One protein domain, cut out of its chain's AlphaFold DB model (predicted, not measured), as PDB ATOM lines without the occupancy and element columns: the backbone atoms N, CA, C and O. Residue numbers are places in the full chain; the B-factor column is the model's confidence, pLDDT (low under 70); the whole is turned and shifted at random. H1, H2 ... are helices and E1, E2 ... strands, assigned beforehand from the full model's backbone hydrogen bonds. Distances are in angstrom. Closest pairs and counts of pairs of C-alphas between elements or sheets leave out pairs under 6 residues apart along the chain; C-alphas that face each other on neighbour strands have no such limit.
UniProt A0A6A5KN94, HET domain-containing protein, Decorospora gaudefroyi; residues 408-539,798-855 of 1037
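Overview. This is residues 408 to 539 and 798 to 855 of the 1037 residues of the protein "HET domain-containing protein" of Decorospora gaudefroyi (UniProt A0A6A5KN94). A strongly twisted sheet makes one half of this domain, its strands E3 to E7 half rolled up until Lys 829 of E6 comes near Leu 851 of E7. At the sheet's other end, H1 and H4 cover strands E2 and E1, with H2 and H3 farther out. The printed part has 190 residues, ordered H1 H2 H3 H4 E1 H5 E2 E3 E4 E5 E6 E7. The sheet is branched and antiparallel, the class is mixed, and named elements hold 84 residues, under half. It is compact, radius of gyration of the C-alphas 17.1 A, spanning 49 by 34 by 32 A.

Along the chain. Start in the sheet: E1 is residues 479 to 483, E2 515 to 521, 15.6 A long, and E3 527 to 533, 16.2 A. Past the cut come E4, 805 to 809, E5, 817 to 821, E6, 829 to 834, and E7, 845 to 851, ending at C-alpha 851 (153.275, 153.962, 138.777). Find C-alpha 413 at (150.620, 135.339, 138.345); from there H1 runs 17.0 A to residue 424. H2 is 435 to 438, H3 450 to 456, H4 462 to 476, 20.9 A, and H5 509 to 512.

Arrangement. Look first at E3, which has three neighbours: E2 and E4 on one side, E7 on the other. Within hydrogen-bond range are N 528 and O 520 in the hairpin E2 and E3, 2.8 A, N 532 and O 808 to E4, 2.9 A, and N 849 and O 529 to E7, 2.8 A. E4, E5 and E6 form a meander, each strand the antiparallel neighbour of the one before, with N 807 and O 819 at 2.9 A and N 818 and O 832 at 2.9 A. E1 is an edge strand beside E2, with N 482 and O 516 at 2.9 A. H4 is on the sheet, over E1 at a height of 9.0 A; its closest C-alphas to E1 are Ser 474 and Ala 480, 5.2 A. H1 is on it too, over E2 at 8.1 A, on a local plane fitted to just 6 C-alphas. Residues 420 to 424 of H1 touch H5, closest C-alphas Ser 424 and Thr 509, 4.9 A. H4 only just touches H2, at Ser 466 and Phe 437, 7.1 A, and H3, at His 468 and Gln 456, 6.5 A, each with 3 pairs of C-alphas within 8 A. In H1, H3 and H4 every O i to N i+4 pair is within hydrogen-bond range; H2 and H5 are too short for one.

Size, cuts and confidence. The farthest C-alphas, Ala 450 and Ile 799, are 52.7 A apart. Residues 540 to 797 are not printed, and C-alphas 539 and 798 stand 10.2 A apart across the cut. The links H2 to H3 and E1 to H5 are long. Mean pLDDT of the printed part is 84.4; 21 residues fall under 70, among them 485 to 490 and 850 to 855.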
ATOM      1  N   TRP A 408     151.010 127.878 145.923       91.44
ATOM      2  CA  TRP A 408     150.772 127.890 144.475       91.44
ATOM      3  C   TRP A 408     150.669 129.304 143.877       91.44
ATOM      4  O   TRP A 408     151.121 129.548 142.762       91.44
ATOM      5  N   TRP A 409     150.105 130.245 144.639       93.75
ATOM      6  CA  TRP A 409     149.803 131.612 144.226       93.75
ATOM      7  C   TRP A 409     150.973 132.600 144.346       93.75
ATOM      8  O   TRP A 409     150.867 133.704 143.817       93.75
ATOM      9  N   TYR A 410     152.077 132.244 145.018       91.56
ATOM     10  CA  TYR A 410     153.176 133.185 145.294       91.56
ATOM     11  C   TYR A 410     153.884 133.668 144.022       91.56
ATOM     12  O   TYR A 410     154.183 134.855 143.907       91.56
ATOM     13  N   GLU A 411     154.118 132.766 143.061       88.94
ATOM     14  CA  GLU A 411     154.812 133.068 141.796       88.94
ATOM     15  C   GLU A 411     153.940 132.813 140.545       88.94
ATOM     16  O   GLU A 411     154.304 133.208 139.436       88.94
ATOM     17  N   ASN A 412     152.751 132.214 140.697       92.75
ATOM     18  CA  ASN A 412     151.847 131.899 139.585       92.75
ATOM     19  C   ASN A 412     150.881 133.053 139.258       92.75
ATOM     20  O   ASN A 412     149.665 132.947 139.425       92.75
ATOM     21  N   GLU A 413     151.417 134.165 138.747       92.12
ATOM     22  CA  GLU A 413     150.620 135.339 138.345       92.12
ATOM     23  C   GLU A 413     149.455 134.978 137.400       92.12
ATOM     24  O   GLU A 413     148.359 135.531 137.495       92.12
ATOM     25  N   LYS A 414     149.670 134.021 136.490       91.75
ATOM     26  CA  LYS A 414     148.632 133.551 135.568       91.75
ATOM     27  C   LYS A 414     147.480 132.860 136.304       91.75
ATOM     28  O   LYS A 414     146.323 133.185 136.049       91.75
ATOM     29  N   GLY A 415     147.779 131.919 137.198       93.25
ATOM     30  CA  GLY A 415     146.773 131.179 137.960       93.25
ATOM     31  C   GLY A 415     145.990 132.072 138.924       93.25
ATOM     32  O   GLY A 415     144.777 131.929 139.052       93.25
ATOM     33  N   VAL A 416     146.638 133.076 139.524       94.50
ATOM     34  CA  VAL A 416     145.956 134.088 140.350       94.50
ATOM     35  C   VAL A 416     144.950 134.898 139.515       94.50
ATOM     36  O   VAL A 416     143.805 135.075 139.932       94.50
ATOM     37  N   ALA A 417     145.318 135.317 138.299       92.50
ATOM     38  CA  ALA A 417     144.382 135.959 137.369       92.50
ATOM     39  C   ALA A 417     143.268 135.007 136.874       92.50
ATOM     40  O   ALA A 417     142.137 135.451 136.644       92.50
ATOM     41  N   ASN A 418     143.553 133.705 136.756       93.62
ATOM     42  CA  ASN A 418     142.551 132.686 136.438       93.62
ATOM     43  C   ASN A 418     141.538 132.507 137.572       93.62
ATOM     44  O   ASN A 418     140.350 132.459 137.288       93.62
ATOM     45  N   ILE A 419     141.960 132.488 138.843       94.19
ATOM     46  CA  ILE A 419     141.036 132.425 139.991       94.19
ATOM     47  C   ILE A 419     140.042 133.583 139.955       94.19
ATOM     48  O   ILE A 419     138.837 133.344 139.999       94.19
ATOM     49  N   PHE A 420     140.519 134.820 139.790       93.31
ATOM     50  CA  PHE A 420     139.630 135.980 139.671       93.31
ATOM     51  C   PHE A 420     138.709 135.890 138.445       93.31
ATOM     52  O   PHE A 420     137.539 136.245 138.527       93.31
ATOM     53  N   SER A 421     139.186 135.342 137.328       91.75
ATOM     54  CA  SER A 421     138.374 135.180 136.118       91.75
ATOM     55  C   SER A 421     137.325 134.061 136.231       91.75
ATOM     56  O   SER A 421     136.172 134.256 135.845       91.75
ATOM     57  N   ALA A 422     137.686 132.909 136.797       91.69
ATOM     58  CA  ALA A 422     136.831 131.737 136.980       91.69
ATOM     59  C   ALA A 422     135.817 131.905 138.124       91.69
ATOM     60  O   ALA A 422     134.719 131.351 138.053       91.69
ATOM     61  N   VAL A 423     136.135 132.710 139.145       91.50
ATOM     62  CA  VAL A 423     135.172 133.071 140.193       91.50
ATOM     63  C   VAL A 423     134.190 134.158 139.732       91.50
ATOM     64  O   VAL A 423     133.080 134.216 140.252       91.50
ATOM     65  N   SER A 424     134.555 134.997 138.750       89.62
ATOM     66  CA  SER A 424     133.662 136.010 138.156       89.62
ATOM     67  C   SER A 424     132.801 135.503 136.992       89.62
ATOM     68  O   SER A 424     131.731 136.061 136.763       89.62
ATOM     69  N   ILE A 425     133.256 134.518 136.199       86.69
ATOM     70  CA  ILE A 425     132.601 134.171 134.918       86.69
ATOM     71  C   ILE A 425     131.134 133.741 135.075       86.69
ATOM     72  O   ILE A 425     130.308 134.064 134.225       86.69
ATOM     73  N   VAL A 426     130.802 133.089 136.187       83.12
ATOM     74  CA  VAL A 426     129.445 133.084 136.733       83.12
ATOM     75  C   VAL A 426     129.479 133.983 137.967       83.12
ATOM     76  O   VAL A 426     130.249 133.680 138.880       83.12
ATOM     77  N   PRO A 427     128.689 135.071 138.012       84.31
ATOM     78  CA  PRO A 427     128.563 135.912 139.196       84.31
ATOM     79  C   PRO A 427     128.174 135.083 140.420       84.31
ATOM     80  O   PRO A 427     127.098 134.486 140.451       84.31
ATOM     81  N   ARG A 428     129.045 135.043 141.429       89.38
ATOM     82  CA  ARG A 428     128.807 134.308 142.675       89.38
ATOM     83  C   ARG A 428     128.363 135.228 143.791       89.38
ATOM     84  O   ARG A 428     128.894 136.326 143.951       89.38
ATOM     85  N   GLU A 429     127.407 134.740 144.566       88.19
ATOM     86  CA  GLU A 429     126.728 135.439 145.642       88.19
ATOM     87  C   GLU A 429     127.131 134.936 147.033       88.19
ATOM     88  O   GLU A 429     127.544 133.791 147.245       88.19
ATOM     89  N   CYS A 430     126.947 135.813 148.008       87.19
ATOM     90  CA  CYS A 430     127.132 135.580 149.432       87.19
ATOM     91  C   CYS A 430     125.880 136.031 150.210       87.19
ATOM     92  O   CYS A 430     124.939 136.587 149.633       87.19
ATOM     93  N   ARG A 431     125.861 135.765 151.525       83.44
ATOM     94  CA  ARG A 431     124.878 136.344 152.463       83.44
ATOM     95  C   ARG A 431     125.400 137.646 153.081       83.44
ATOM     96  O   ARG A 431     124.616 138.565 153.276       83.44
ATOM     97  N   ASP A 432     126.700 137.710 153.356       86.06
ATOM     98  CA  ASP A 432     127.420 138.903 153.801       86.06
ATOM     99  C   ASP A 432     128.401 139.335 152.700       86.06
ATOM    100  O   ASP A 432     129.178 138.515 152.209       86.06
ATOM    101  N   ASP A 433     128.376 140.602 152.285       85.94
ATOM    102  CA  ASP A 433     129.218 141.114 151.196       85.94
ATOM    103  C   ASP A 433     130.729 140.999 151.490       85.94
ATOM    104  O   ASP A 433     131.529 140.845 150.565       85.94
ATOM    105  N   ALA A 434     131.142 140.965 152.761       88.12
ATOM    106  CA  ALA A 434     132.536 140.724 153.137       88.12
ATOM    107  C   ALA A 434     133.027 139.303 152.782       88.12
ATOM    108  O   ALA A 434     134.221 139.097 152.530       88.12
ATOM    109  N   ASP A 435     132.121 138.325 152.684       89.81
ATOM    110  CA  ASP A 435     132.465 136.940 152.348       89.81
ATOM    111  C   ASP A 435     132.980 136.775 150.914       89.81
ATOM    112  O   ASP A 435     133.631 135.780 150.608       89.81
ATOM    113  N   ILE A 436     132.770 137.767 150.044       91.56
ATOM    114  CA  ILE A 436     133.329 137.788 148.685       91.56
ATOM    115  C   ILE A 436     134.865 137.737 148.704       91.56
ATOM    116  O   ILE A 436     135.474 137.181 147.791       91.56
ATOM    117  N   PHE A 437     135.488 138.257 149.767       92.50
ATOM    118  CA  PHE A 437     136.930 138.163 149.991       92.50
ATOM    119  C   PHE A 437     137.300 137.055 150.987       92.50
ATOM    120  O   PHE A 437     138.307 136.377 150.782       92.50
ATOM    121  N   ARG A 438     136.492 136.819 152.037       90.62
ATOM    122  CA  ARG A 438     136.767 135.748 153.023       90.62
ATOM    123  C   ARG A 438     136.680 134.350 152.408       90.62
ATOM    124  O   ARG A 438     137.556 133.528 152.660       90.62
ATOM    125  N   GLY A 439     135.705 134.115 151.530       90.31
ATOM    126  CA  GLY A 439     135.514 132.866 150.785       90.31
ATOM    127  C   GLY A 439     136.572 132.578 149.715       90.31
ATOM    128  O   GLY A 439     136.430 131.612 148.973       90.31
ATOM    129  N   LEU A 440     137.629 133.396 149.629       91.75
ATOM    130  CA  LEU A 440     138.839 133.122 148.850       91.75
ATOM    131  C   LEU A 440     140.084 132.903 149.732       91.75
ATOM    132  O   LEU A 440     141.151 132.600 149.201       91.75
ATOM    133  N   LEU A 441     139.993 133.030 151.061       89.50
ATOM    134  CA  LEU A 441     141.159 132.899 151.949       89.50
ATOM    135  C   LEU A 441     141.704 131.465 152.016       89.50
ATOM    136  O   LEU A 441     142.914 131.295 152.130       89.50
ATOM    137  N   GLY A 442     140.855 130.441 151.861       87.50
ATOM    138  CA  GLY A 442     141.315 129.059 151.695       87.50
ATOM    139  C   GLY A 442     142.025 128.838 150.355       87.50
ATOM    140  O   GLY A 442     142.986 128.079 150.280       87.50
ATOM    141  N   VAL A 443     141.618 129.544 149.296       91.00
ATOM    142  CA  VAL A 443     142.292 129.497 147.984       91.00
ATOM    143  C   VAL A 443     143.686 130.124 148.070       91.00
ATOM    144  O   VAL A 443     144.661 129.562 147.570       91.00
ATOM    145  N   PHE A 444     143.796 131.266 148.749       92.06
ATOM    146  CA  PHE A 444     145.052 131.971 148.994       92.06
ATOM    147  C   PHE A 444     145.621 131.633 150.384       92.06
ATOM    148  O   PHE A 444     145.832 132.510 151.221       92.06
ATOM    149  N   SER A 445     145.878 130.345 150.634       88.50
ATOM    150  CA  SER A 445     146.430 129.856 151.907       88.50
ATOM    151  C   SER A 445     147.663 130.656 152.361       88.50
ATOM    152  O   SER A 445     148.596 130.885 151.587       88.50
ATOM    153  N   GLY A 446     147.658 131.126 153.614       88.81
ATOM    154  CA  GLY A 446     148.717 131.967 154.192       88.81
ATOM    155  C   GLY A 446     148.711 133.449 153.767       88.81
ATOM    156  O   GLY A 446     149.621 134.201 154.137       88.81
ATOM    157  N   LEU A 447     147.705 133.909 153.011       92.44
ATOM    158  CA  LEU A 447     147.565 135.318 152.613       92.44
ATOM    159  C   LEU A 447     147.373 136.260 153.812       92.44
ATOM    160  O   LEU A 447     147.873 137.384 153.782       92.44
ATOM    161  N   PHE A 448     146.749 135.780 154.887       92.12
ATOM    162  CA  PHE A 448     146.601 136.461 156.176       92.12
ATOM    163  C   PHE A 448     146.893 135.484 157.330       92.12
ATOM    164  O   PHE A 448     146.688 134.280 157.167       92.12
ATOM    165  N   THR A 449     147.334 135.980 158.490       89.81
ATOM    166  CA  THR A 449     147.233 135.237 159.767       89.81
ATOM    167  C   THR A 449     145.834 135.388 160.384       89.81
ATOM    168  O   THR A 449     145.043 136.220 159.935       89.81
ATOM    169  N   ALA A 450     145.504 134.615 161.425       86.06
ATOM    170  CA  ALA A 450     144.217 134.736 162.122       86.06
ATOM    171  C   ALA A 450     144.034 136.123 162.776       86.06
ATOM    172  O   ALA A 450     142.938 136.683 162.776       86.06
ATOM    173  N   GLU A 451     145.124 136.709 163.268       87.88
ATOM    174  CA  GLU A 451     145.179 138.061 163.829       87.88
ATOM    175  C   GLU A 451     144.970 139.109 162.728       87.88
ATOM    176  O   GLU A 451     144.109 139.978 162.864       87.88
ATOM    177  N   GLU A 452     145.669 138.983 161.590       92.00
ATOM    178  CA  GLU A 452     145.468 139.882 160.447       92.00
ATOM    179  C   GLU A 452     144.027 139.793 159.897       92.00
ATOM    180  O   GLU A 452     143.467 140.815 159.502       92.00
ATOM    181  N   ILE A 453     143.389 138.612 159.906       89.31
ATOM    182  CA  ILE A 453     141.959 138.453 159.567       89.31
ATOM    183  C   ILE A 453     141.088 139.243 160.555       89.31
ATOM    184  O   ILE A 453     140.246 140.040 160.131       89.31
ATOM    185  N   LYS A 454     141.308 139.067 161.863       86.12
ATOM    186  CA  LYS A 454     140.524 139.711 162.932       86.12
ATOM    187  C   LYS A 454     140.651 141.239 162.922       86.12
ATOM    188  O   LYS A 454     139.665 141.938 163.155       86.12
ATOM    189  N   GLU A 455     141.824 141.775 162.599       89.69
ATOM    190  CA  GLU A 455     142.064 143.222 162.508       89.69
ATOM    191  C   GLU A 455     141.580 143.839 161.181       89.69
ATOM    192  O   GLU A 455     140.922 144.888 161.173       89.69
ATOM    193  N   GLN A 456     141.915 143.204 160.052       91.81
ATOM    194  CA  GLN A 456     141.874 143.823 158.721       91.81
ATOM    195  C   GLN A 456     140.698 143.344 157.854       91.81
ATOM    196  O   GLN A 456     140.237 144.094 156.994       91.81
ATOM    197  N   MET A 457     140.194 142.126 158.090       89.88
ATOM    198  CA  MET A 457     139.141 141.466 157.293       89.88
ATOM    199  C   MET A 457     137.798 141.323 158.045       89.88
ATOM    200  O   MET A 457     136.849 140.706 157.547       89.88
ATOM    201  N   SER A 458     137.707 141.889 159.249       85.62
ATOM    202  CA  SER A 458     136.513 141.931 160.101       85.62
ATOM    203  C   SER A 458     135.499 143.006 159.677       85.62
ATOM    204  O   SER A 458     135.822 143.928 158.924       85.62
ATOM    205  N   GLY A 459     134.264 142.906 160.178       86.38
ATOM    206  CA  GLY A 459     133.177 143.833 159.837       86.38
ATOM    207  C   GLY A 459     132.754 143.761 158.365       86.38
ATOM    208  O   GLY A 459     133.098 142.812 157.662       86.38
ATOM    209  N   ASN A 460     131.996 144.758 157.906       86.25
ATOM    210  CA  ASN A 460     131.296 144.706 156.612       86.25
ATOM    211  C   ASN A 460     131.666 145.881 155.679       86.25
ATOM    212  O   ASN A 460     131.026 146.086 154.654       86.25
ATOM    213  N   ASP A 461     132.703 146.652 156.026       88.62
ATOM    214  CA  ASP A 461     133.264 147.711 155.174       88.62
ATOM    215  C   ASP A 461     134.068 147.085 154.026       88.62
ATOM    216  O   ASP A 461     135.213 146.650 154.201       88.62
ATOM    217  N   ILE A 462     133.456 147.026 152.843       87.69
ATOM    218  CA  ILE A 462     134.049 146.355 151.687       87.69
ATOM    219  C   ILE A 462     135.173 147.171 151.043       87.69
ATOM    220  O   ILE A 462     136.070 146.601 150.414       87.69
ATOM    221  N   GLU A 463     135.186 148.488 151.255       88.00
ATOM    222  CA  GLU A 463     136.260 149.362 150.788       88.00
ATOM    223  C   GLU A 463     137.555 149.053 151.548       88.00
ATOM    224  O   GLU A 463     138.605 148.820 150.937       88.00
ATOM    225  N   ARG A 464     137.458 148.918 152.879       90.50
ATOM    226  CA  ARG A 464     138.556 148.460 153.745       90.50
ATOM    227  C   ARG A 464     139.000 147.039 153.398       90.50
ATOM    228  O   ARG A 464     140.186 146.817 153.151       90.50
ATOM    229  N   ILE A 465     138.066 146.089 153.347       92.19
ATOM    230  CA  ILE A 465     138.369 144.662 153.136       92.19
ATOM    231  C   ILE A 465     139.035 144.432 151.772       92.19
ATOM    232  O   ILE A 465     140.077 143.776 151.699       92.19
ATOM    233  N   SER A 466     138.501 145.025 150.699       91.19
ATOM    234  CA  SER A 466     139.084 144.895 149.357       91.19
ATOM    235  C   SER A 466     140.487 145.508 149.270       91.19
ATOM    236  O   SER A 466     141.404 144.867 148.747       91.19
ATOM    237  N   PHE A 467     140.702 146.696 149.853       91.12
ATOM    238  CA  PHE A 467     142.024 147.321 149.915       91.12
ATOM    239  C   PHE A 467     143.051 146.444 150.646       91.12
ATOM    240  O   PHE A 467     144.153 146.232 150.133       91.12
ATOM    241  N   HIS A 468     142.704 145.915 151.823       93.62
ATOM    242  CA  HIS A 468     143.608 145.076 152.611       93.62
ATOM    243  C   HIS A 468     143.930 143.749 151.908       93.62
ATOM    244  O   HIS A 468     145.104 143.377 151.831       93.62
ATOM    245  N   PHE A 469     142.933 143.089 151.311       95.06
ATOM    246  CA  PHE A 469     143.114 141.858 150.537       95.06
ATOM    247  C   PHE A 469     144.116 142.034 149.387       95.06
ATOM    248  O   PHE A 469     145.127 141.328 149.321       95.06
ATOM    249  N   PHE A 470     143.904 143.024 148.516       94.00
ATOM    250  CA  PHE A 470     144.804 143.259 147.384       94.00
ATOM    251  C   PHE A 470     146.177 143.798 147.799       94.00
ATOM    252  O   PHE A 470     147.166 143.544 147.103       94.00
ATOM    253  N   ARG A 471     146.276 144.490 148.941       93.12
ATOM    254  CA  ARG A 471     147.555 144.926 149.513       93.12
ATOM    255  C   ARG A 471     148.384 143.750 150.024       93.12
ATOM    256  O   ARG A 471     149.572 143.691 149.695       93.12
ATOM    257  N   GLN A 472     147.791 142.814 150.767       94.50
ATOM    258  CA  GLN A 472     148.485 141.598 151.212       94.50
ATOM    259  C   GLN A 472     148.884 140.724 150.024       94.50
ATOM    260  O   GLN A 472     150.044 140.321 149.941       94.50
ATOM    261  N   LEU A 473     147.976 140.522 149.060       95.25
ATOM    262  CA  LEU A 473     148.251 139.718 147.866       95.25
ATOM    263  C   LEU A 473     149.432 140.303 147.091       95.25
ATOM    264  O   LEU A 473     150.402 139.604 146.826       95.25
ATOM    265  N   SER A 474     149.411 141.614 146.840       94.38
ATOM    266  CA  SER A 474     150.509 142.302 146.157       94.38
ATOM    267  C   SER A 474     151.838 142.207 146.909       94.38
ATOM    268  O   SER A 474     152.894 142.000 146.308       94.38
ATOM    269  N   THR A 475     151.794 142.348 148.236       93.56
ATOM    270  CA  THR A 475     152.988 142.310 149.091       93.56
ATOM    271  C   THR A 475     153.617 140.916 149.110       93.56
ATOM    272  O   THR A 475     154.831 140.807 148.948       93.56
ATOM    273  N   LYS A 476     152.810 139.854 149.241       93.94
ATOM    274  CA  LYS A 476     153.292 138.466 149.317       93.94
ATOM    275  C   LYS A 476     153.698 137.899 147.943       93.94
ATOM    276  O   LYS A 476     154.729 137.239 147.868       93.94
ATOM    277  N   THR A 477     153.017 138.251 146.842       94.12
ATOM    278  CA  THR A 477     153.421 137.832 145.475       94.12
ATOM    279  C   THR A 477     154.504 138.708 144.828       94.12
ATOM    280  O   THR A 477     154.861 138.486 143.676       94.12
ATOM    281  N   ASN A 478     154.983 139.774 145.488       93.19
ATOM    282  CA  ASN A 478     155.862 140.799 144.885       93.19
ATOM    283  C   ASN A 478     155.342 141.402 143.553       93.19
ATOM    284  O   ASN A 478     156.118 141.963 142.769       93.19
ATOM    285  N   SER A 479     154.030 141.349 143.319       92.38
ATOM    286  CA  SER A 479     153.355 141.790 142.090       92.38
ATOM    287  C   SER A 479     152.295 142.835 142.414       92.38
ATOM    288  O   SER A 479     151.901 142.989 143.562       92.38
ATOM    289  N   ALA A 480     151.889 143.633 141.438       91.81
ATOM    290  CA  ALA A 480     151.009 144.773 141.641       91.81
ATOM    291  C   ALA A 480     149.623 144.459 141.078       91.81
ATOM    292  O   ALA A 480     149.324 144.749 139.920       91.81
ATOM    293  N   TRP A 481     148.767 143.861 141.899       92.06
ATOM    294  CA  TRP A 481     147.399 143.538 141.508       92.06
ATOM    295  C   TRP A 481     146.570 144.806 141.361       92.06
ATOM    296  O   TRP A 481     146.464 145.594 142.295       92.06
ATOM    297  N   THR A 482     145.993 145.016 140.182       87.81
ATOM    298  CA  THR A 482     145.102 146.139 139.876       87.81
ATOM    299  C   THR A 482     143.807 145.631 139.245       87.81
ATOM    300  O   THR A 482     143.661 144.438 138.992       87.81
ATOM    301  N   LYS A 483     142.852 146.524 138.989       83.25
ATOM    302  CA  LYS A 483     141.632 146.231 138.229       83.25
ATOM    303  C   LYS A 483     141.531 147.226 137.083       83.25
ATOM    304  O   LYS A 483     141.984 148.359 137.206       83.25
ATOM    305  N   LEU A 484     140.861 146.839 136.006       72.50
ATOM    306  CA  LEU A 484     140.499 147.713 134.884       72.50
ATOM    307  C   LEU A 484     139.505 148.846 135.231       72.50
ATOM    308  O   LEU A 484     138.947 149.453 134.326       72.50
ATOM    309  N   ALA A 485     139.288 149.149 136.513       65.75
ATOM    310  CA  ALA A 485     138.369 150.183 136.975       65.75
ATOM    311  C   ALA A 485     139.109 151.493 137.264       65.75
ATOM    312  O   ALA A 485     140.226 151.498 137.787       65.75
ATOM    313  N   ILE A 486     138.467 152.626 136.981       59.50
ATOM    314  CA  ILE A 486     139.059 153.944 137.228       59.50
ATOM    315  C   ILE A 486     138.865 154.310 138.710       59.50
ATOM    316  O   ILE A 486     137.794 154.774 139.102       59.50
ATOM    317  N   SER A 487     139.886 154.100 139.549       57.16
ATOM    318  CA  SER A 487     139.811 154.333 141.004       57.16
ATOM    319  C   SER A 487     139.492 155.794 141.380       57.16
ATOM    320  O   SER A 487     139.670 156.722 140.588       57.16
ATOM    321  N   SER A 488     138.900 155.993 142.563       52.19
ATOM    322  CA  SER A 488     138.316 157.264 143.038       52.19
ATOM    323  C   SER A 488     139.125 157.959 144.138       52.19
ATOM    324  O   SER A 488     139.395 159.150 144.017       52.19
ATOM    325  N   GLY A 489     139.514 157.241 145.195       58.41
ATOM    326  CA  GLY A 489     140.298 157.798 146.305       58.41
ATOM    327  C   GLY A 489     141.803 157.890 146.019       58.41
ATOM    328  O   GLY A 489     142.396 156.927 145.532       58.41
ATOM    329  N   GLU A 490     142.432 159.015 146.384       61.50
ATOM    330  CA  GLU A 490     143.894 159.173 146.337       61.50
ATOM    331  C   GLU A 490     144.560 158.376 147.482       61.50
ATOM    332  O   GLU A 490     144.537 158.792 148.639       61.50
ATOM    333  N   ARG A 491     145.185 157.233 147.171       72.25
ATOM    334  CA  ARG A 491     145.829 156.316 148.145       72.25
ATOM    335  C   ARG A 491     147.361 156.382 148.126       72.25
ATOM    336  O   ARG A 491     148.060 155.438 148.505       72.25
ATOM    337  N   GLY A 492     147.911 157.514 147.687       75.38
ATOM    338  CA  GLY A 492     149.347 157.793 147.729       75.38
ATOM    339  C   GLY A 492     150.164 156.809 146.886       75.38
ATOM    340  O   GLY A 492     149.963 156.679 145.678       75.38
ATOM    341  N   GLU A 493     151.128 156.108 147.486       75.75
ATOM    342  CA  GLU A 493     151.943 155.147 146.720       75.75
ATOM    343  C   GLU A 493     151.139 153.904 146.273       75.75
ATOM    344  O   GLU A 493     151.512 153.279 145.282       75.75
ATOM    345  N   TRP A 494     149.984 153.634 146.902       82.06
ATOM    346  CA  TRP A 494     149.065 152.521 146.612       82.06
ATOM    347  C   TRP A 494     147.823 152.929 145.776       82.06
ATOM    348  O   TRP A 494     146.834 152.200 145.747       82.06
ATOM    349  N   ASP A 495     147.866 154.071 145.068       77.31
ATOM    350  CA  ASP A 495     146.798 154.613 144.179       77.31
ATOM    351  C   ASP A 495     146.210 153.572 143.192       77.31
ATOM    352  O   ASP A 495     145.049 153.646 142.788       77.31
ATOM    353  N   TRP A 496     147.045 152.610 142.785       80.75
ATOM    354  CA  TRP A 496     146.764 151.570 141.789       80.75
ATOM    355  C   TRP A 496     146.119 150.302 142.369       80.75
ATOM    356  O   TRP A 496     145.654 149.471 141.584       80.75
ATOM    357  N   ILE A 497     146.083 150.132 143.699       84.75
ATOM    358  CA  ILE A 497     145.369 149.009 144.322       84.75
ATOM    359  C   ILE A 497     143.875 149.148 144.001       84.75
ATOM    360  O   ILE A 497     143.323 150.247 144.163       84.75
ATOM    361  N   PRO A 498     143.213 148.071 143.547       78.88
ATOM    362  CA  PRO A 498     141.807 148.087 143.237       78.88
ATOM    363  C   PRO A 498     141.031 148.007 144.539       78.88
ATOM    364  O   PRO A 498     141.406 147.321 145.488       78.88
ATOM    365  N   VAL A 499     139.950 148.761 144.566       79.19
ATOM    366  CA  VAL A 499     139.087 148.921 145.722       79.19
ATOM    367  C   VAL A 499     137.662 148.840 145.202       79.19
ATOM    368  O   VAL A 499     137.371 149.335 144.106       79.19
ATOM    369  N   VAL A 500     136.808 148.168 145.962       79.69
ATOM    370  CA  VAL A 500     135.370 148.112 145.720       79.69
ATOM    371  C   VAL A 500     134.738 149.137 146.647       79.69
ATOM    372  O   VAL A 500     134.938 149.073 147.855       79.69
ATOM    373  N   GLU A 501     134.046 150.125 146.090       76.31
ATOM    374  CA  GLU A 501     133.383 151.152 146.898       76.31
ATOM    375  C   GLU A 501     132.192 150.550 147.659       76.31
ATOM    376  O   GLU A 501     131.488 149.686 147.129       76.31
ATOM    377  N   ASN A 502     131.947 151.027 148.882       73.31
ATOM    378  CA  ASN A 502     130.788 150.615 149.675       73.31
ATOM    379  C   ASN A 502     129.476 150.935 148.927       73.31
ATOM    380  O   ASN A 502     129.182 152.093 148.625       73.31
ATOM    381  N   TYR A 503     128.686 149.899 148.635       69.50
ATOM    382  CA  TYR A 503     127.446 149.969 147.857       69.50
ATOM    383  C   TYR A 503     126.265 149.452 148.689       69.50
ATOM    384  O   TYR A 503     126.396 148.489 149.434       69.50
ATOM    385  N   SER A 504     125.097 150.087 148.567       64.62
ATOM    386  CA  SER A 504     123.913 149.806 149.396       64.62
ATOM    387  C   SER A 504     123.050 148.638 148.892       64.62
ATOM    388  O   SER A 504     121.852 148.592 149.165       64.62
ATOM    389  N   GLY A 505     123.620 147.739 148.094       70.88
ATOM    390  CA  GLY A 505     122.942 146.572 147.545       70.88
ATOM    391  C   GLY A 505     123.905 145.395 147.426       70.88
ATOM    392  O   GLY A 505     125.114 145.583 147.347       70.88
ATOM    393  N   LYS A 506     123.345 144.186 147.390       73.38
ATOM    394  CA  LYS A 506     124.078 142.912 147.377       73.38
ATOM    395  C   LYS A 506     125.193 142.876 146.320       73.38
ATOM    396  O   LYS A 506     124.981 143.299 145.179       73.38
ATOM    397  N   MET A 507     126.346 142.316 146.675       79.81
ATOM    398  CA  MET A 507     127.538 142.217 145.832       79.81
ATOM    399  C   MET A 507     127.708 140.820 145.192       79.81
ATOM    400  O   MET A 507     127.029 139.850 145.530       79.81
ATOM    401  N   THR A 508     128.547 140.728 144.153       86.62
ATOM    402  CA  THR A 508     128.992 139.481 143.495       86.62
ATOM    403  C   THR A 508     130.478 139.559 143.200       86.62
ATOM    404  O   THR A 508     131.091 140.629 143.155       86.62
ATOM    405  N   THR A 509     131.043 138.402 142.894       89.88
ATOM    406  CA  THR A 509     132.403 138.231 142.388       89.88
ATOM    407  C   THR A 509     132.682 138.919 141.045       89.88
ATOM    408  O   THR A 509     133.837 138.948 140.634       89.88
ATOM    409  N   ASP A 510     131.718 139.576 140.385       85.81
ATOM    410  CA  ASP A 510     132.000 140.538 139.297       85.81
ATOM    411  C   ASP A 510     132.871 141.717 139.762       85.81
ATOM    412  O   ASP A 510     133.535 142.376 138.958       85.81
ATOM    413  N   CYS A 511     132.947 141.969 141.074       84.62
ATOM    414  CA  CYS A 511     133.943 142.880 141.627       84.62
ATOM    415  C   CYS A 511     135.393 142.462 141.276       84.62
ATOM    416  O   CYS A 511     136.239 143.349 141.141       84.62
ATOM    417  N   PHE A 512     135.657 141.179 140.996       89.00
ATOM    418  CA  PHE A 512     136.941 140.653 140.513       89.00
ATOM    419  C   PHE A 512     137.104 140.663 138.977       89.00
ATOM    420  O   PHE A 512     138.212 140.446 138.481       89.00
ATOM    421  N   ALA A 513     136.054 140.963 138.203       85.94
ATOM    422  CA  ALA A 513     136.117 140.925 136.742       85.94
ATOM    423  C   ALA A 513     137.093 141.987 136.203       85.94
ATOM    424  O   ALA A 513     136.938 143.185 136.448       85.94
ATOM    425  N   GLY A 514     138.128 141.554 135.482       83.31
ATOM    426  CA  GLY A 514     139.205 142.444 135.042       83.31
ATOM    427  C   GLY A 514     140.196 142.834 136.147       83.31
ATOM    428  O   GLY A 514     140.839 143.876 136.030       83.31
ATOM    429  N   VAL A 515     140.342 142.038 137.213       89.75
ATOM    430  CA  VAL A 515     141.556 142.060 138.046       89.75
ATOM    431  C   VAL A 515     142.727 141.497 137.234       89.75
ATOM    432  O   VAL A 515     142.608 140.455 136.593       89.75
ATOM    433  N   VAL A 516     143.851 142.213 137.222       88.44
ATOM    434  CA  VAL A 516     145.020 141.942 136.371       88.44
ATOM    435  C   VAL A 516     146.324 142.277 137.103       88.44
ATOM    436  O   VAL A 516     146.351 143.173 137.951       88.44
ATOM    437  N   ASN A 517     147.431 141.611 136.756       90.31
ATOM    438  CA  ASN A 517     148.746 142.036 137.240       90.31
ATOM    439  C   ASN A 517     149.259 143.237 136.426       90.31
ATOM    440  O   ASN A 517     149.384 143.182 135.203       90.31
ATOM    441  N   LEU A 518     149.596 144.318 137.124       88.50
ATOM    442  CA  LEU A 518     150.192 145.538 136.582       88.50
ATOM    443  C   LEU A 518     151.715 145.397 136.378       88.50
ATOM    444  O   LEU A 518     152.319 146.183 135.648       88.50
ATOM    445  N   GLY A 519     152.347 144.410 137.019       89.25
ATOM    446  CA  GLY A 519     153.784 144.139 136.980       89.25
ATOM    447  C   GLY A 519     154.400 144.078 138.380       89.25
ATOM    448  O   GLY A 519     153.704 143.964 139.378       89.25
ATOM    449  N   ARG A 520     155.729 144.180 138.482       91.19
ATOM    450  CA  ARG A 520     156.445 143.948 139.749       91.19
ATOM    451  C   ARG A 520     156.199 145.055 140.787       91.19
ATOM    452  O   ARG A 520     156.353 146.237 140.479       91.19
ATOM    453  N   LEU A 521     155.932 144.680 142.036       91.25
ATOM    454  CA  LEU A 521     155.872 145.588 143.185       91.25
ATOM    455  C   LEU A 521     157.277 146.051 143.621       91.25
ATOM    456  O   LEU A 521     158.273 145.335 143.496       91.25
ATOM    457  N   LYS A 522     157.371 147.270 144.159       88.06
ATOM    458  CA  LYS A 522     158.571 147.807 144.819       88.06
ATOM    459  C   LYS A 522     158.374 147.955 146.326       88.06
ATOM    460  O   LYS A 522     157.270 148.214 146.788       88.06
ATOM    461  N   SER A 523     159.487 148.001 147.059       77.56
ATOM    462  CA  SER A 523     159.598 148.212 148.518       77.56
ATOM    463  C   SER A 523     158.974 149.499 149.098       77.56
ATOM    464  O   SER A 523     159.087 149.746 150.293       77.56
ATOM    465  N   LYS A 524     158.320 150.331 148.278       79.06
ATOM    466  CA  LYS A 524     157.556 151.523 148.685       79.06
ATOM    467  C   LYS A 524     156.120 151.515 148.137       79.06
ATOM    468  O   LYS A 524     155.594 152.554 147.765       79.06
ATOM    469  N   GLY A 525     155.524 150.335 147.952       79.56
ATOM    470  CA  GLY A 525     154.158 150.191 147.427       79.56
ATOM    471  C   GLY A 525     153.962 150.613 145.963       79.56
ATOM    472  O   GLY A 525     152.842 150.633 145.480       79.56
ATOM    473  N   GLN A 526     155.023 150.963 145.233       83.38
ATOM    474  CA  GLN A 526     154.944 151.430 143.842       83.38
ATOM    475  C   GLN A 526     154.948 150.249 142.863       83.38
ATOM    476  O   GLN A 526     155.825 149.387 142.952       83.38
ATOM    477  N   ALA A 527     154.068 150.259 141.863       87.44
ATOM    478  CA  ALA A 527     154.079 149.267 140.786       87.44
ATOM    479  C   ALA A 527     155.123 149.593 139.694       87.44
ATOM    480  O   ALA A 527     155.384 150.764 139.386       87.44
ATOM    481  N   LYS A 528     155.717 148.558 139.083       89.31
ATOM    482  CA  LYS A 528     156.672 148.648 137.964       89.31
ATOM    483  C   LYS A 528     156.142 147.895 136.727       89.31
ATOM    484  O   LYS A 528     156.359 146.692 136.586       89.31
ATOM    485  N   ALA A 529     155.506 148.628 135.812       89.94
ATOM    486  CA  ALA A 529     154.730 148.101 134.682       89.94
ATOM    487  C   ALA A 529     155.423 148.283 133.319       89.94
ATOM    488  O   ALA A 529     155.891 149.382 133.011       89.94
ATOM    489  N   LYS A 530     155.453 147.246 132.465       90.38
ATOM    490  CA  LYS A 530     155.817 147.386 131.035       90.38
ATOM    491  C   LYS A 530     154.700 148.158 130.316       90.38
ATOM    492  O   LYS A 530     153.533 147.870 130.545       90.38
ATOM    493  N   ALA A 531     155.043 149.129 129.470       91.50
ATOM    494  CA  ALA A 531     154.046 150.019 128.868       91.50
ATOM    495  C   ALA A 531     154.468 150.554 127.492       91.50
ATOM    496  O   ALA A 531     155.657 150.760 127.228       91.50
ATOM    497  N   MET A 532     153.476 150.851 126.654       92.62
ATOM    498  CA  MET A 532     153.611 151.670 125.448       92.62
ATOM    499  C   MET A 532     153.593 153.149 125.846       92.62
ATOM    500  O   MET A 532     152.825 153.534 126.727       92.62
ATOM    501  N   THR A 533     154.454 153.991 125.258       90.62
ATOM    502  CA  THR A 533     154.663 155.371 125.754       90.62
ATOM    503  C   THR A 533     154.813 156.412 124.651       90.62
ATOM    504  O   THR A 533     155.258 156.110 123.544       90.62
ATOM    505  N   GLY A 534     154.495 157.668 124.977       89.31
ATOM    506  CA  GLY A 534     154.469 158.767 124.022       89.31
ATOM    507  C   GLY A 534     153.419 158.537 122.948       89.31
ATOM    508  O   GLY A 534     153.779 158.453 121.775       89.31
ATOM    509  N   LEU A 535     152.153 158.382 123.352       92.50
ATOM    510  CA  LEU A 535     151.034 158.293 122.410       92.50
ATOM    511  C   LEU A 535     151.028 159.520 121.484       92.50
ATOM    512  O   LEU A 535     151.309 160.638 121.917       92.50
ATOM    513  N   SER A 536     150.744 159.297 120.205       90.19
ATOM    514  CA  SER A 536     150.694 160.334 119.180       90.19
ATOM    515  C   SER A 536     149.424 161.166 119.328       90.19
ATOM    516  O   SER A 536     148.328 160.616 119.382       90.19
ATOM    517  N   GLY A 537     149.563 162.491 119.327       87.62
ATOM    518  CA  GLY A 537     148.436 163.412 119.465       87.62
ATOM    519  C   GLY A 537     148.129 163.785 120.917       87.62
ATOM    520  O   GLY A 537     148.959 163.641 121.810       87.62
ATOM    521  N   VAL A 538     146.937 164.339 121.135       89.31
ATOM    522  CA  VAL A 538     146.508 164.949 122.405       89.31
ATOM    523  C   VAL A 538     145.072 164.499 122.683       89.31
ATOM    524  O   VAL A 538     144.247 164.624 121.773       89.31
ATOM    525  N   PRO A 539     144.737 163.998 123.887       93.62
ATOM    526  CA  PRO A 539     143.418 163.430 124.151       93.62
ATOM    527  C   PRO A 539     142.334 164.512 124.166       93.62
ATOM    528  O   PRO A 539     142.300 165.375 125.043       93.62
ATOM    529  N   GLY A 798     144.790 170.724 129.571       77.69
ATOM    530  CA  GLY A 798     144.798 172.161 129.290       77.69
ATOM    531  C   GLY A 798     146.060 172.627 128.561       77.69
ATOM    532  O   GLY A 798     146.969 171.852 128.282       77.69
ATOM    533  N   ILE A 799     146.157 173.935 128.305       69.88
ATOM    534  CA  ILE A 799     147.350 174.559 127.695       69.88
ATOM    535  C   ILE A 799     148.603 174.343 128.570       69.88
ATOM    536  O   ILE A 799     149.707 174.204 128.053       69.88
ATOM    537  N   THR A 800     148.432 174.228 129.888       69.94
ATOM    538  CA  THR A 800     149.490 173.895 130.857       69.94
ATOM    539  C   THR A 800     149.988 172.447 130.776       69.94
ATOM    540  O   THR A 800     151.042 172.142 131.325       69.94
ATOM    541  N   ASP A 801     149.269 171.547 130.095       77.25
ATOM    542  CA  ASP A 801     149.578 170.112 130.035       77.25
ATOM    543  C   ASP A 801     150.394 169.700 128.799       77.25
ATOM    544  O   ASP A 801     150.599 168.510 128.570       77.25
ATOM    545  N   GLN A 802     150.929 170.652 128.024       70.62
ATOM    546  CA  GLN A 802     151.729 170.378 126.816       70.62
ATOM    547  C   GLN A 802     152.941 169.451 127.044       70.62
ATOM    548  O   GLN A 802     153.407 168.805 126.108       70.62
ATOM    549  N   MET A 803     153.459 169.356 128.276       77.44
ATOM    550  CA  MET A 803     154.557 168.440 128.631       77.44
ATOM    551  C   MET A 803     154.098 167.054 129.118       77.44
ATOM    552  O   MET A 803     154.948 166.205 129.414       77.44
ATOM    553  N   ARG A 804     152.783 166.811 129.221       86.44
ATOM    554  CA  ARG A 804     152.214 165.580 129.779       86.44
ATOM    555  C   ARG A 804     152.454 164.399 128.831       86.44
ATOM    556  O   ARG A 804     152.073 164.421 127.665       86.44
ATOM    557  N   ASP A 805     153.097 163.356 129.346       87.81
ATOM    558  CA  ASP A 805     153.464 162.148 128.603       87.81
ATOM    559  C   ASP A 805     152.399 161.067 128.829       87.81
ATOM    560  O   ASP A 805     152.083 160.743 129.977       87.81
ATOM    561  N   TYR A 806     151.849 160.518 127.747       91.69
ATOM    562  CA  TYR A 806     150.772 159.525 127.767       91.69
ATOM    563  C   TYR A 806     151.269 158.142 127.336       91.69
ATOM    564  O   TYR A 806     152.238 158.023 126.582       91.69
ATOM    565  N   GLY A 807     150.587 157.092 127.784       92.44
ATOM    566  CA  GLY A 807     150.890 155.705 127.442       92.44
ATOM    567  C   GLY A 807     149.742 154.755 127.770       92.44
ATOM    568  O   GLY A 807     148.691 155.192 128.240       92.44
ATOM    569  N   TYR A 808     149.964 153.456 127.581       93.00
ATOM    570  CA  TYR A 808     149.085 152.413 128.115       93.00
ATOM    571  C   TYR A 808     149.864 151.168 128.561       93.00
ATOM    572  O   TYR A 808     150.962 150.899 128.064       93.00
ATOM    573  N   VAL A 809     149.299 150.420 129.510       91.62
ATOM    574  CA  VAL A 809     149.784 149.100 129.944       91.62
ATOM    575  C   VAL A 809     148.940 148.013 129.284       91.62
ATOM    576  O   VAL A 809     147.713 148.088 129.282       91.62
ATOM    577  N   GLU A 810     149.612 147.001 128.743       90.31
ATOM    578  CA  GLU A 810     148.997 145.816 128.142       90.31
ATOM    579  C   GLU A 810     148.770 144.757 129.231       90.31
ATOM    580  O   GLU A 810     149.716 144.357 129.907       90.31
ATOM    581  N   THR A 811     147.532 144.294 129.410       85.94
ATOM    582  CA  THR A 811     147.109 143.502 130.588       85.94
ATOM    583  C   THR A 811     146.919 142.007 130.304       85.94
ATOM    584  O   THR A 811     146.094 141.345 130.923       85.94
ATOM    585  N   GLY A 812     147.628 141.468 129.308       79.44
ATOM    586  CA  GLY A 812     147.411 140.094 128.825       79.44
ATOM    587  C   GLY A 812     146.151 139.920 127.963       79.44
ATOM    588  O   GLY A 812     145.835 138.807 127.553       79.44
ATOM    589  N   GLY A 813     145.459 141.018 127.638       79.19
ATOM    590  CA  GLY A 813     144.274 141.010 126.783       79.19
ATOM    591  C   GLY A 813     142.944 140.947 127.532       79.19
ATOM    592  O   GLY A 813     141.978 140.467 126.945       79.19
ATOM    593  N   SER A 814     142.886 141.422 128.783       82.94
ATOM    594  CA  SER A 814     141.616 141.741 129.460       82.94
ATOM    595  C   SER A 814     141.149 143.185 129.214       82.94
ATOM    596  O   SER A 814     139.973 143.478 129.395       82.94
ATOM    597  N   GLY A 815     142.055 144.098 128.831       87.88
ATOM    598  CA  GLY A 815     141.768 145.511 128.528       87.88
ATOM    599  C   GLY A 815     142.953 146.433 128.839       87.88
ATOM    600  O   GLY A 815     143.552 146.332 129.905       87.88
ATOM    601  N   ASN A 816     143.337 147.330 127.930       91.56
ATOM    602  CA  ASN A 816     144.576 148.106 128.089       91.56
ATOM    603  C   ASN A 816     144.371 149.335 128.998       91.56
ATOM    604  O   ASN A 816     143.502 150.167 128.749       91.56
ATOM    605  N   LEU A 817     145.174 149.468 130.057       91.12
ATOM    606  CA  LEU A 817     145.058 150.552 131.045       91.12
ATOM    607  C   LEU A 817     145.715 151.835 130.530       91.12
ATOM    608  O   LEU A 817     146.921 151.845 130.277       91.12
ATOM    609  N   LEU A 818     144.966 152.935 130.437       91.88
ATOM    610  CA  LEU A 818     145.492 154.231 130.007       91.88
ATOM    611  C   LEU A 818     146.264 154.907 131.150       91.88
ATOM    612  O   LEU A 818     145.736 155.074 132.254       91.88
ATOM    613  N   ILE A 819     147.489 155.362 130.871       90.12
ATOM    614  CA  ILE A 819     148.370 156.015 131.850       90.12
ATOM    615  C   ILE A 819     148.855 157.397 131.386       90.12
ATOM    616  O   ILE A 819     149.023 157.652 130.191       90.12
ATOM    617  N   SER A 820     149.132 158.302 132.330       88.69
ATOM    618  CA  SER A 820     149.754 159.607 132.035       88.69
ATOM    619  C   SER A 820     150.650 160.139 133.157       88.69
ATOM    620  O   SER A 820     150.560 159.678 134.295       88.69
ATOM    621  N   ARG A 821     151.514 161.116 132.843       84.56
ATOM    622  CA  ARG A 821     152.347 161.862 133.807       84.56
ATOM    623  C   ARG A 821     152.606 163.298 133.359       84.56
ATOM    624  O   ARG A 821     152.838 163.530 132.178       84.56
ATOM    625  N   ASN A 822     152.668 164.250 134.289       80.81
ATOM    626  CA  ASN A 822     152.814 165.679 133.954       80.81
ATOM    627  C   ASN A 822     154.234 166.096 133.526       80.81
ATOM    628  O   ASN A 822     154.391 167.064 132.787       80.81
ATOM    629  N   HIS A 823     155.272 165.380 133.976       72.31
ATOM    630  CA  HIS A 823     156.675 165.766 133.774       72.31
ATOM    631  C   HIS A 823     157.547 164.561 133.395       72.31
ATOM    632  O   HIS A 823     157.274 163.435 133.809       72.31
ATOM    633  N   ARG A 824     158.656 164.788 132.669       67.88
ATOM    634  CA  ARG A 824     159.561 163.722 132.172       67.88
ATOM    635  C   ARG A 824     160.200 162.848 133.265       67.88
ATOM    636  O   ARG A 824     160.585 161.719 132.963       67.88
ATOM    637  N   ILE A 825     160.298 163.353 134.495       68.00
ATOM    638  CA  ILE A 825     160.825 162.650 135.683       68.00
ATOM    639  C   ILE A 825     159.678 162.121 136.574       68.00
ATOM    640  O   ILE A 825     159.880 161.240 137.406       68.00
ATOM    641  N   GLY A 826     158.449 162.608 136.367       69.06
ATOM    642  CA  GLY A 826     157.275 162.201 137.133       69.06
ATOM    643  C   GLY A 826     156.904 160.730 136.928       69.06
ATOM    644  O   GLY A 826     157.115 160.152 135.853       69.06
ATOM    645  N   ARG A 827     156.317 160.148 137.977       78.00
ATOM    646  CA  ARG A 827     155.656 158.836 137.948       78.00
ATOM    647  C   ARG A 827     154.406 158.902 137.072       78.00
ATOM    648  O   ARG A 827     153.806 159.966 136.933       78.00
ATOM    649  N   TYR A 828     154.014 157.766 136.507       84.00
ATOM    650  CA  TYR A 828     152.734 157.648 135.814       84.00
ATOM    651  C   TYR A 828     151.590 157.391 136.814       84.00
ATOM    652  O   TYR A 828     151.790 156.788 137.870       84.00
ATOM    653  N   LYS A 829     150.381 157.818 136.451       83.31
ATOM    654  CA  LYS A 829     149.109 157.418 137.070       83.31
ATOM    655  C   LYS A 829     148.239 156.702 136.037       83.31
ATOM    656  O   LYS A 829     148.288 157.063 134.860       83.31
ATOM    657  N   ILE A 830     147.429 155.740 136.482       86.12
ATOM    658  CA  ILE A 830     146.288 155.224 135.710       86.12
ATOM    659  C   ILE A 830     145.226 156.333 135.661       86.12
ATOM    660  O   ILE A 830     145.017 157.028 136.652       86.12
ATOM    661  N   ILE A 831     144.611 156.544 134.497       86.81
ATOM    662  CA  ILE A 831     143.633 157.626 134.258       86.81
ATOM    663  C   ILE A 831     142.370 157.167 133.513       86.81
ATOM    664  O   ILE A 831     141.459 157.967 133.297       86.81
ATOM    665  N   GLY A 832     142.320 155.905 133.085       89.12
ATOM    666  CA  GLY A 832     141.242 155.368 132.266       89.12
ATOM    667  C   GLY A 832     141.577 154.009 131.662       89.12
ATOM    668  O   GLY A 832     142.602 153.409 131.990       89.12
ATOM    669  N   VAL A 833     140.744 153.566 130.724       91.62
ATOM    670  CA  VAL A 833     140.929 152.320 129.964       91.62
ATOM    671  C   VAL A 833     140.831 152.622 128.474       91.62
ATOM    672  O   VAL A 833     139.957 153.372 128.039       91.62
ATOM    673  N   CYS A 834     141.738 152.065 127.682       93.25
ATOM    674  CA  CYS A 834     141.697 152.138 126.228       93.25
ATOM    675  C   CYS A 834     140.509 151.327 125.696       93.25
ATOM    676  O   CYS A 834     140.283 150.197 126.126       93.25
ATOM    677  N   ILE A 835     139.772 151.906 124.749       93.25
ATOM    678  CA  ILE A 835     138.740 151.196 123.992       93.25
ATOM    679  C   ILE A 835     139.388 150.524 122.782       93.25
ATOM    680  O   ILE A 835     139.198 149.332 122.609       93.25
ATOM    681  N   ASP A 836     140.206 151.228 121.992       93.56
ATOM    682  CA  ASP A 836     141.020 150.603 120.937       93.56
ATOM    683  C   ASP A 836     142.218 149.845 121.548       93.56
ATOM    684  O   ASP A 836     142.897 150.359 122.438       93.56
ATOM    685  N   GLU A 837     142.511 148.642 121.045       91.31
ATOM    686  CA  GLU A 837     143.632 147.793 121.483       91.31
ATOM    687  C   GLU A 837     144.992 148.474 121.267       91.31
ATOM    688  O   GLU A 837     145.857 148.458 122.147       91.31
ATOM    689  N   TYR A 838     145.160 149.118 120.111       92.06
ATOM    690  CA  TYR A 838     146.370 149.837 119.735       92.06
ATOM    691  C   TYR A 838     146.117 151.341 119.618       92.06
ATOM    692  O   TYR A 838     145.251 151.791 118.868       92.06
ATOM    693  N   ILE A 839     146.955 152.130 120.295       93.00
ATOM    694  CA  ILE A 839     147.031 153.582 120.107       93.00
ATOM    695  C   ILE A 839     148.418 153.926 119.554       93.00
ATOM    696  O   ILE A 839     149.448 153.542 120.122       93.00
ATOM    697  N   GLN A 840     148.448 154.655 118.432       91.69
ATOM    698  CA  GLN A 840     149.695 155.069 117.784       91.69
ATOM    699  C   GLN A 840     150.591 155.818 118.776       91.69
ATOM    700  O   GLN A 840     150.121 156.642 119.558       91.69
ATOM    701  N   ASN A 841     151.890 155.530 118.745       90.56
ATOM    702  CA  ASN A 841     152.866 156.066 119.682       90.56
ATOM    703  C   ASN A 841     154.226 156.291 119.006       90.56
ATOM    704  O   ASN A 841     154.529 155.687 117.979       90.56
ATOM    705  N   GLN A 842     155.031 157.178 119.589       85.38
ATOM    706  CA  GLN A 842     156.307 157.646 119.034       85.38
ATOM    707  C   GLN A 842     157.533 157.077 119.757       85.38
ATOM    708  O   GLN A 842     158.634 157.109 119.215       85.38
ATOM    709  N   LYS A 843     157.378 156.602 121.002       77.25
ATOM    710  CA  LYS A 843     158.502 156.182 121.865       77.25
ATOM    711  C   LYS A 843     158.547 154.669 122.100       77.25
ATOM    712  O   LYS A 843     159.372 154.216 122.896       77.25
ATOM    713  N   GLY A 844     157.665 153.917 121.439       79.00
ATOM    714  CA  GLY A 844     157.586 152.463 121.498       79.00
ATOM    715  C   GLY A 844     157.231 151.901 122.878       79.00
ATOM    716  O   GLY A 844     156.801 152.607 123.801       79.00
ATOM    717  N   ARG A 845     157.455 150.589 123.004       80.62
ATOM    718  CA  ARG A 845     157.352 149.832 124.254       80.62
ATOM    719  C   ARG A 845     158.569 150.130 125.123       80.62
ATOM    720  O   ARG A 845     159.696 149.868 124.710       80.62
ATOM    721  N   LYS A 846     158.368 150.660 126.330       77.25
ATOM    722  CA  LYS A 846     159.468 150.938 127.266       77.25
ATOM    723  C   LYS A 846     159.619 149.849 128.314       77.25
ATOM    724  O   LYS A 846     158.641 149.320 128.845       77.25
ATOM    725  N   ALA A 847     160.880 149.560 128.636       60.50
ATOM    726  CA  ALA A 847     161.301 148.574 129.624       60.50
ATOM    727  C   ALA A 847     160.999 149.031 131.066       60.50
ATOM    728  O   ALA A 847     161.889 149.360 131.844       60.50
ATOM    729  N   ALA A 848     159.712 148.982 131.402       61.72
ATOM    730  CA  ALA A 848     159.114 149.112 132.723       61.72
ATOM    731  C   ALA A 848     159.203 150.493 133.420       61.72
ATOM    732  O   ALA A 848     160.255 150.939 133.876       61.72
ATOM    733  N   LEU A 849     158.042 151.135 133.570       73.12
ATOM    734  CA  LEU A 849     157.834 152.439 134.205       73.12
ATOM    735  C   LEU A 849     157.312 152.309 135.640       73.12
ATOM    736  O   LEU A 849     156.797 151.265 136.024       73.12
ATOM    737  N   VAL A 850     157.433 153.383 136.428       65.69
ATOM    738  CA  VAL A 850     156.945 153.441 137.816       65.69
ATOM    739  C   VAL A 850     155.581 154.124 137.873       65.69
ATOM    740  O   VAL A 850     155.435 155.247 137.379       65.69
ATOM    741  N   LEU A 851     154.620 153.457 138.508       69.19
ATOM    742  CA  LEU A 851     153.275 153.962 138.777       69.19
ATOM    743  C   LEU A 851     153.128 154.316 140.268       69.19
ATOM    744  O   LEU A 851     153.698 153.641 141.127       69.19
ATOM    745  N   GLY A 852     152.385 155.384 140.563       57.78
ATOM    746  CA  GLY A 852     152.094 155.853 141.926       57.78
ATOM    747  C   GLY A 852     152.156 157.378 142.066       57.78
ATOM    748  O   GLY A 852     152.664 158.075 141.187       57.78
ATOM    749  N   TYR A 853     151.659 157.912 143.183       43.28
ATOM    750  CA  TYR A 853     151.557 159.361 143.408       43.28
ATOM    751  C   TYR A 853     152.909 160.089 143.459       43.28
ATOM    752  O   TYR A 853     153.917 159.515 143.868       43.28
ATOM    753  N   SER A 854     152.920 161.379 143.112       38.34
ATOM    754  CA  SER A 854     154.053 162.290 143.318       38.34
ATOM    755  C   SER A 854     153.566 163.549 144.028       38.34
ATOM    756  O   SER A 854     152.738 164.272 143.480       38.34
ATOM    757  N   LEU A 855     154.068 163.809 145.238       32.34
ATOM    758  CA  LEU A 855     153.684 164.977 146.033       32.34
ATOM    759  C   LEU A 855     154.095 166.280 145.332       32.34
ATOM    760  O   LEU A 855     155.270 166.639 145.321       32.34
TER     761      LEU A 855